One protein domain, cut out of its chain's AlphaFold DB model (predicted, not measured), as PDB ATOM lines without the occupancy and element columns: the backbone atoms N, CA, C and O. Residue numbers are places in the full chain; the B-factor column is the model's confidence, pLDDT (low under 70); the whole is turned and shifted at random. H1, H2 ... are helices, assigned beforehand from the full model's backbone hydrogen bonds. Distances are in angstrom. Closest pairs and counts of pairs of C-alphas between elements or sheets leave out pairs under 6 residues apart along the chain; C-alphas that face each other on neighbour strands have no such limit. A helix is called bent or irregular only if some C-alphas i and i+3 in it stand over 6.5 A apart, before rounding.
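AT A GLANCE: This is residues 15 to 72 of the 157 residues of an uncharacterized protein of Thiothrix sp (UniProt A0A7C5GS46). Short helix H1 meets the end of short helix H3 at a steep angle; long, kinked H2 stretches away, and the chain folds back to bring H3 loosely beside it. The 58 printed residues have three named helices, H1, H2, H3 in order, and no named strand: all helix. The whole is elongated, 35 by 19 by 19 A, and only just compact, close to loose, with radius of gyration of the C-alphas 12.0 A.

HOW THE PARTS SIT: H1, residues 19 to 27, touches H3, residues 64 to 71, at a steep tilt of 66 degrees, opposite ways; their closest C-alphas, Ala 21 and His 71, are 4.3 A apart. H1 is apart from H2, residues 34 to 55. H2 and H3 are close but not clearly touching, at a shallow tilt of 32 degrees, opposite ways; their closest C-alphas, Ile 45 and Leu 64, are 6.2 A apart. Every O i to N i+4 pair is within hydrogen-bond range in H3, 3 of 5 in H1, 16 of 18 in H2.

IN THESE COORDINATES: H1 spans 14.3 A from C-alpha 19 (38.585, 8.261, 8.722); it is irregular, C-alphas 23 and 26 being 7.8 A apart. H2 spans 28.8 A, irregular, with C-alphas 39 and 42 7.7 A apart and a 57 degrees kink near residue 41. H3 spans 10.5 A to C-alpha 71 (43.064, 15.903, 10.066).

THE WHOLE: The printed part has no cut; both links are short. The farthest C-alphas, Glu 15 and Asp 55, are 36.9 A apart. Residues 20 to 22 and 24 to 32 have pLDDT under 70.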
ATOM      1  N   GLU A  15      38.991   8.664  -3.859       72.38
ATOM      2  CA  GLU A  15      38.693   9.637  -2.812       72.38
ATOM      3  C   GLU A  15      39.695   9.490  -1.656       72.38
ATOM      4  O   GLU A  15      40.068   8.364  -1.313       72.38
ATOM      5  N   PRO A  16      40.123  10.600  -1.028       71.31
ATOM      6  CA  PRO A  16      41.014  10.543   0.123       71.31
ATOM      7  C   PRO A  16      40.335   9.847   1.312       71.31
ATOM      8  O   PRO A  16      39.160  10.096   1.598       71.31
ATOM      9  N   ASP A  17      41.084   9.024   2.052       73.56
ATOM     10  CA  ASP A  17      40.614   8.462   3.322       73.56
ATOM     11  C   ASP A  17      40.557   9.558   4.398       73.56
ATOM     12  O   ASP A  17      41.563  10.148   4.787       73.56
ATOM     13  N   LEU A  18      39.350   9.832   4.896       71.81
ATOM     14  CA  LEU A  18      39.081  10.854   5.911       71.81
ATOM     15  C   LEU A  18      38.728  10.249   7.271       71.81
ATOM     16  O   LEU A  18      38.189  10.951   8.126       71.81
ATOM     17  N   THR A  19      38.979   8.960   7.490       73.69
ATOM     18  CA  THR A  19      38.585   8.261   8.722       73.69
ATOM     19  C   THR A  19      39.180   8.924   9.966       73.69
ATOM     20  O   THR A  19      38.455   9.197  10.922       73.69
ATOM     21  N   ALA A  20      40.466   9.287   9.927       65.94
ATOM     22  CA  ALA A  20      41.130   9.993  11.026       65.94
ATOM     23  C   ALA A  20      40.515  11.379  11.296       65.94
ATOM     24  O   ALA A  20      40.255  11.731  12.446       65.94
ATOM     25  N   ALA A  21      40.222  12.137  10.235       65.50
ATOM     26  CA  ALA A  21      39.573  13.442  10.328       65.50
ATOM     27  C   ALA A  21      38.157  13.348  10.920       65.50
ATOM     28  O   ALA A  21      37.782  14.159  11.763       65.50
ATOM     29  N   LYS A  22      37.378  12.340  10.510       68.06
ATOM     30  CA  LYS A  22      36.028  12.084  11.031       68.06
ATOM     31  C   LYS A  22      36.047  11.671  12.502       68.06
ATOM     32  O   LYS A  22      35.162  12.065  13.246       68.06
ATOM     33  N   ALA A  23      37.057  10.921  12.941       70.50
ATOM     34  CA  ALA A  23      37.173  10.505  14.339       70.50
ATOM     35  C   ALA A  23      37.437  11.679  15.298       70.50
ATOM     36  O   ALA A  23      37.059  11.616  16.465       70.50
ATOM     37  N   LYS A  24      38.085  12.747  14.818       68.06
ATOM     38  CA  LYS A  24      38.424  13.934  15.617       68.06
ATOM     39  C   LYS A  24      37.460  15.109  15.396       68.06
ATOM     40  O   LYS A  24      37.588  16.116  16.086       68.06
ATOM     41  N   SER A  25      36.499  15.000  14.472       65.12
ATOM     42  CA  SER A  25      35.748  16.151  13.946       65.12
ATOM     43  C   SER A  25      34.972  16.940  15.001       65.12
ATOM     44  O   SER A  25      34.908  18.157  14.899       65.12
ATOM     45  N   GLU A  26      34.431  16.281  16.030       64.44
ATOM     46  CA  GLU A  26      33.695  16.948  17.122       64.44
ATOM     47  C   GLU A  26      34.588  17.836  18.006       64.44
ATOM     48  O   GLU A  26      34.103  18.747  18.672       64.44
ATOM     49  N   HIS A  27      35.899  17.589  18.002       66.00
ATOM     50  CA  HIS A  27      36.897  18.338  18.768       66.00
ATOM     51  C   HIS A  27      37.760  19.240  17.888       66.00
ATOM     52  O   HIS A  27      38.673  19.905  18.385       66.00
ATOM     53  N   CYS A  28      37.497  19.259  16.582       68.31
ATOM     54  CA  CYS A  28      38.267  20.055  15.654       68.31
ATOM     55  C   CYS A  28      37.757  21.486  15.604       68.31
ATOM     56  O   CYS A  28      36.564  21.754  15.539       68.31
ATOM     57  N   MET A  29      38.716  22.408  15.657       58.25
ATOM     58  CA  MET A  29      38.558  23.823  16.005       58.25
ATOM     59  C   MET A  29      37.757  24.665  15.002       58.25
ATOM     60  O   MET A  29      37.722  25.887  15.112       58.25
ATOM     61  N   ILE A  30      37.130  24.026  14.016       62.84
ATOM     62  CA  ILE A  30      36.288  24.675  13.026       62.84
ATOM     63  C   ILE A  30      34.871  24.128  13.202       62.84
ATOM     64  O   ILE A  30      34.535  23.064  12.696       62.84
ATOM     65  N   SER A  31      34.038  24.874  13.931       58.59
ATOM     66  CA  SER A  31      32.606  24.602  14.122       58.59
ATOM     67  C   SER A  31      31.752  24.977  12.900       58.59
ATOM     68  O   SER A  31      30.545  25.182  13.025       58.59
ATOM     69  N   GLU A  32      32.378  25.162  11.739       63.56
ATOM     70  CA  GLU A  32      31.725  25.572  10.496       63.56
ATOM     71  C   GLU A  32      31.301  24.349   9.676       63.56
ATOM     72  O   GLU A  32      31.782  23.233   9.885       63.56
ATOM     73  N   ASP A  33      30.392  24.558   8.720       75.19
ATOM     74  CA  ASP A  33      29.987  23.517   7.779       75.19
ATOM     75  C   ASP A  33      31.224  22.938   7.072       75.19
ATOM     76  O   ASP A  33      32.014  23.651   6.453       75.19
ATOM     77  N   THR A  34      31.388  21.616   7.137       75.12
ATOM     78  CA  THR A  34      32.487  20.898   6.482       75.12
ATOM     79  C   THR A  34      32.576  21.220   4.986       75.12
ATOM     80  O   THR A  34      33.677  21.254   4.434       75.12
ATOM     81  N   ALA A  35      31.448  21.473   4.316       81.00
ATOM     82  CA  ALA A  35      31.442  21.877   2.914       81.00
ATOM     83  C   ALA A  35      32.071  23.266   2.703       81.00
ATOM     84  O   ALA A  35      32.840  23.451   1.757       81.00
ATOM     85  N   GLU A  36      31.798  24.210   3.604       84.62
ATOM     86  CA  GLU A  36      32.330  25.574   3.562       84.62
ATOM     87  C   GLU A  36      33.844  25.568   3.762       84.62
ATOM     88  O   GLU A  36      34.595  26.084   2.932       84.62
ATOM     89  N   VAL A  37      34.316  24.872   4.796       82.06
ATOM     90  CA  VAL A  37      35.748  24.767   5.089       82.06
ATOM     91  C   VAL A  37      36.478  24.076   3.942       82.06
ATOM     92  O   VAL A  37      37.505  24.558   3.476       82.06
ATOM     93  N   ARG A  38      35.948  22.979   3.394       80.69
ATOM     94  CA  ARG A  38      36.587  22.303   2.250       80.69
ATOM     95  C   ARG A  38      36.684  23.200   1.022       80.69
ATOM     96  O   ARG A  38      37.676  23.116   0.306       80.69
ATOM     97  N   LYS A  39      35.709  24.081   0.810       84.88
ATOM     98  CA  LYS A  39      35.716  25.037  -0.297       84.88
ATOM     99  C   LYS A  39      36.679  26.205  -0.064       84.88
ATOM    100  O   LYS A  39      37.368  26.604  -0.997       84.88
ATOM    101  N   ASN A  40      36.742  26.726   1.163       87.12
ATOM    102  CA  ASN A  40      37.357  28.025   1.456       87.12
ATOM    103  C   ASN A  40      38.599  27.973   2.363       87.12
ATOM    104  O   ASN A  40      39.257  28.998   2.526       87.12
ATOM    105  N   HIS A  41      38.993  26.806   2.891       85.62
ATOM    106  CA  HIS A  41      40.159  26.668   3.783       85.62
ATOM    107  C   HIS A  41      41.440  27.260   3.198       85.62
ATOM    108  O   HIS A  41      42.246  27.806   3.944       85.62
ATOM    109  N   TYR A  42      41.632  27.190   1.877       85.69
ATOM    110  CA  TYR A  42      42.802  27.775   1.228       85.69
ATOM    111  C   TYR A  42      42.890  29.288   1.482       85.69
ATOM    112  O   TYR A  42      43.973  29.793   1.755       85.69
ATOM    113  N   ALA A  43      41.765  30.009   1.440       88.38
ATOM    114  CA  ALA A  43      41.727  31.450   1.655       88.38
ATOM    115  C   ALA A  43      42.045  31.789   3.116       88.38
ATOM    116  O   ALA A  43      42.841  32.689   3.381       88.38
ATOM    117  N   TYR A  44      41.483  31.020   4.054       87.69
ATOM    118  CA  TYR A  44      41.746  31.200   5.480       87.69
ATOM    119  C   TYR A  44      43.215  30.930   5.825       87.69
ATOM    120  O   TYR A  44      43.849  31.732   6.506       87.69
ATOM    121  N   ILE A  45      43.780  29.842   5.294       85.06
ATOM    122  CA  ILE A  45      45.180  29.467   5.523       85.06
ATOM    123  C   ILE A  45      46.134  30.463   4.855       85.06
ATOM    124  O   ILE A  45      47.161  30.795   5.439       85.06
ATOM    125  N   LEU A  46      45.822  30.966   3.654       83.81
ATOM    126  CA  LEU A  46      46.647  31.978   2.984       83.81
ATOM    127  C   LEU A  46      46.711  33.278   3.786       83.81
ATOM    128  O   LEU A  46      47.798  33.821   3.970       83.81
ATOM    129  N   HIS A  47      45.573  33.748   4.294       86.81
ATOM    130  CA  HIS A  47      45.540  34.946   5.123       86.81
ATOM    131  C   HIS A  47      46.319  34.742   6.427       86.81
ATOM    132  O   HIS A  47      47.219  35.520   6.733       86.81
ATOM    133  N   GLN A  48      46.067  33.628   7.123       86.38
ATOM    134  CA  GLN A  48      46.760  33.274   8.363       86.38
ATOM    135  C   GLN A  48      48.278  33.125   8.161       86.38
ATOM    136  O   GLN A  48      49.063  33.507   9.033       86.38
ATOM    137  N   ARG A  49      48.716  32.603   7.007       85.25
ATOM    138  CA  ARG A  49      50.133  32.529   6.623       85.25
ATOM    139  C   ARG A  49      50.743  33.920   6.519       85.25
ATOM    140  O   ARG A  49      51.817  34.137   7.072       85.25
ATOM    141  N   ASP A  50      50.093  34.830   5.800       86.56
ATOM    142  CA  ASP A  50      50.624  36.171   5.563       86.56
ATOM    143  C   ASP A  50      50.703  36.963   6.878       86.56
ATOM    144  O   ASP A  50      51.759  37.511   7.185       86.56
ATOM    145  N   GLU A  51      49.664  36.904   7.716       88.75
ATOM    146  CA  GLU A  51      49.670  37.484   9.068       88.75
ATOM    147  C   GLU A  51      50.782  36.888   9.950       88.75
ATOM    148  O   GLU A  51      51.473  37.598  10.684       88.75
ATOM    149  N   THR A  52      51.007  35.572   9.862       88.00
ATOM    150  CA  THR A  52      52.080  34.904  10.616       88.00
ATOM    151  C   THR A  52      53.460  35.363  10.154       88.00
ATOM    152  O   THR A  52      54.351  35.557  10.983       88.00
ATOM    153  N   MET A  53      53.662  35.487   8.842       86.00
ATOM    154  CA  MET A  53      54.974  35.749   8.252       86.00
ATOM    155  C   MET A  53      55.357  37.227   8.278       86.00
ATOM    156  O   MET A  53      56.506  37.537   8.588       86.00
ATOM    157  N   TYR A  54      54.426  38.123   7.953       90.44
ATOM    158  CA  TYR A  54      54.698  39.557   7.857       90.44
ATOM    159  C   TYR A  54      54.469  40.282   9.182       90.44
ATOM    160  O   TYR A  54      55.276  41.137   9.545       90.44
ATOM    161  N   ASP A  55      53.440  39.886   9.934       92.06
ATOM    162  CA  ASP A  55      53.016  40.603  11.143       92.06
ATOM    163  C   ASP A  55      53.335  39.836  12.438       92.06
ATOM    164  O   ASP A  55      53.196  40.366  13.542       92.06
ATOM    165  N   GLY A  56      53.786  38.580  12.332       91.19
ATOM    166  CA  GLY A  56      54.123  37.732  13.479       91.19
ATOM    167  C   GLY A  56      52.911  37.248  14.281       91.19
ATOM    168  O   GLY A  56      53.076  36.717  15.383       91.19
ATOM    169  N   ILE A  57      51.698  37.413  13.752       90.25
ATOM    170  CA  ILE A  57      50.446  37.072  14.432       90.25
ATOM    171  C   ILE A  57      50.224  35.556  14.350       90.25
ATOM    172  O   ILE A  57      50.185  34.973  13.273       90.25
ATOM    173  N   ARG A  58      50.073  34.891  15.503       87.75
ATOM    174  CA  ARG A  58      49.856  33.435  15.594       87.75
ATOM    175  C   ARG A  58      48.567  33.131  16.338       87.75
ATOM    176  O   ARG A  58      48.579  32.863  17.537       87.75
ATOM    177  N   THR A  59      47.458  33.203  15.619       85.38
ATOM    178  CA  THR A  59      46.146  32.793  16.120       85.38
ATOM    179  C   THR A  59      45.964  31.285  15.978       85.38
ATOM    180  O   THR A  59      46.613  30.626  15.166       85.38
ATOM    181  N   GLU A  60      45.086  30.724  16.805       77.81
ATOM    182  CA  GLU A  60      44.697  29.319  16.710       77.81
ATOM    183  C   GLU A  60      43.676  29.100  15.577       77.81
ATOM    184  O   GLU A  60      43.765  28.108  14.843       77.81
ATOM    185  N   GLN A  61      42.753  30.051  15.390       80.00
ATOM    186  CA  GLN A  61      41.704  30.012  14.369       80.00
ATOM    187  C   GLN A  61      42.297  29.937  12.953       80.00
ATOM    188  O   GLN A  61      43.179  30.713  12.600       80.00
ATOM    189  N   TYR A  62      41.819  28.973  12.160       79.69
ATOM    190  CA  TYR A  62      42.305  28.653  10.808       79.69
ATOM    191  C   TYR A  62      43.821  28.428  10.685       79.69
ATOM    192  O   TYR A  62      44.374  28.465   9.583       79.69
ATOM    193  N   SER A  63      44.513  28.162  11.797       79.94
ATOM    194  CA  SER A  63      45.940  27.879  11.744       79.94
ATOM    195  C   SER A  63      46.201  26.559  11.032       79.94
ATOM    196  O   SER A  63      45.603  25.525  11.347       79.94
ATOM    197  N   LEU A  64      47.173  26.569  10.118       78.88
ATOM    198  CA  LEU A  64      47.603  25.362   9.414       78.88
ATOM    199  C   LEU A  64      47.961  24.234  10.398       78.88
ATOM    200  O   LEU A  64      47.603  23.076  10.193       78.88
ATOM    201  N   LYS A  65      48.617  24.586  11.512       77.69
ATOM    202  CA  LYS A  65      48.973  23.649  12.585       77.69
ATOM    203  C   LYS A  65      47.743  22.990  13.212       77.69
ATOM    204  O   LYS A  65      47.759  21.778  13.419       77.69
ATOM    205  N   ALA A  66      46.698  23.758  13.527       77.25
ATOM    206  CA  ALA A  66      45.486  23.195  14.111       77.25
ATOM    207  C   ALA A  66      44.780  22.257  13.130       77.25
ATOM    208  O   ALA A  66      44.411  21.152  13.521       77.25
ATOM    209  N   CYS A  67      44.670  22.647  11.854       76.81
ATOM    210  CA  CYS A  67      44.093  21.796  10.812       76.81
ATOM    211  C   CYS A  67      44.840  20.457  10.712       76.81
ATOM    212  O   CYS A  67      44.220  19.397  10.751       76.81
ATOM    213  N   VAL A  68      46.172  20.487  10.653       77.31
ATOM    214  CA  VAL A  68      47.005  19.280  10.541       77.31
ATOM    215  C   VAL A  68      46.845  18.358  11.753       77.31
ATOM    216  O   VAL A  68      46.590  17.169  11.581       77.31
ATOM    217  N   ASN A  69      46.908  18.885  12.978       75.44
ATOM    218  CA  ASN A  69      46.763  18.070  14.196       75.44
ATOM    219  C   ASN A  69      45.405  17.341  14.278       75.44
ATOM    220  O   ASN A  69      45.277  16.283  14.906       75.44
ATOM    221  N   CYS A  70      44.392  17.921  13.636       74.94
ATOM    222  CA  CYS A  70      43.037  17.404  13.594       74.94
ATOM    223  C   CYS A  70      42.779  16.427  12.444       74.94
ATOM    224  O   CYS A  70      42.092  15.427  12.629       74.94
ATOM    225  N   HIS A  71      43.330  16.698  11.264       74.38
ATOM    226  CA  HIS A  71      43.064  15.903  10.066       74.38
ATOM    227  C   HIS A  71      44.067  14.769   9.844       74.38
ATOM    228  O   HIS A  71      43.754  13.827   9.118       74.38
ATOM    229  N   VAL A  72      45.238  14.825  10.484       71.69
ATOM    230  CA  VAL A  72      46.294  13.821  10.335       71.69
ATOM    231  C   VAL A  72      46.309  12.880  11.546       71.69
ATOM    232  O   VAL A  72      46.260  13.338  12.698       71.69
TER     233      VAL A  72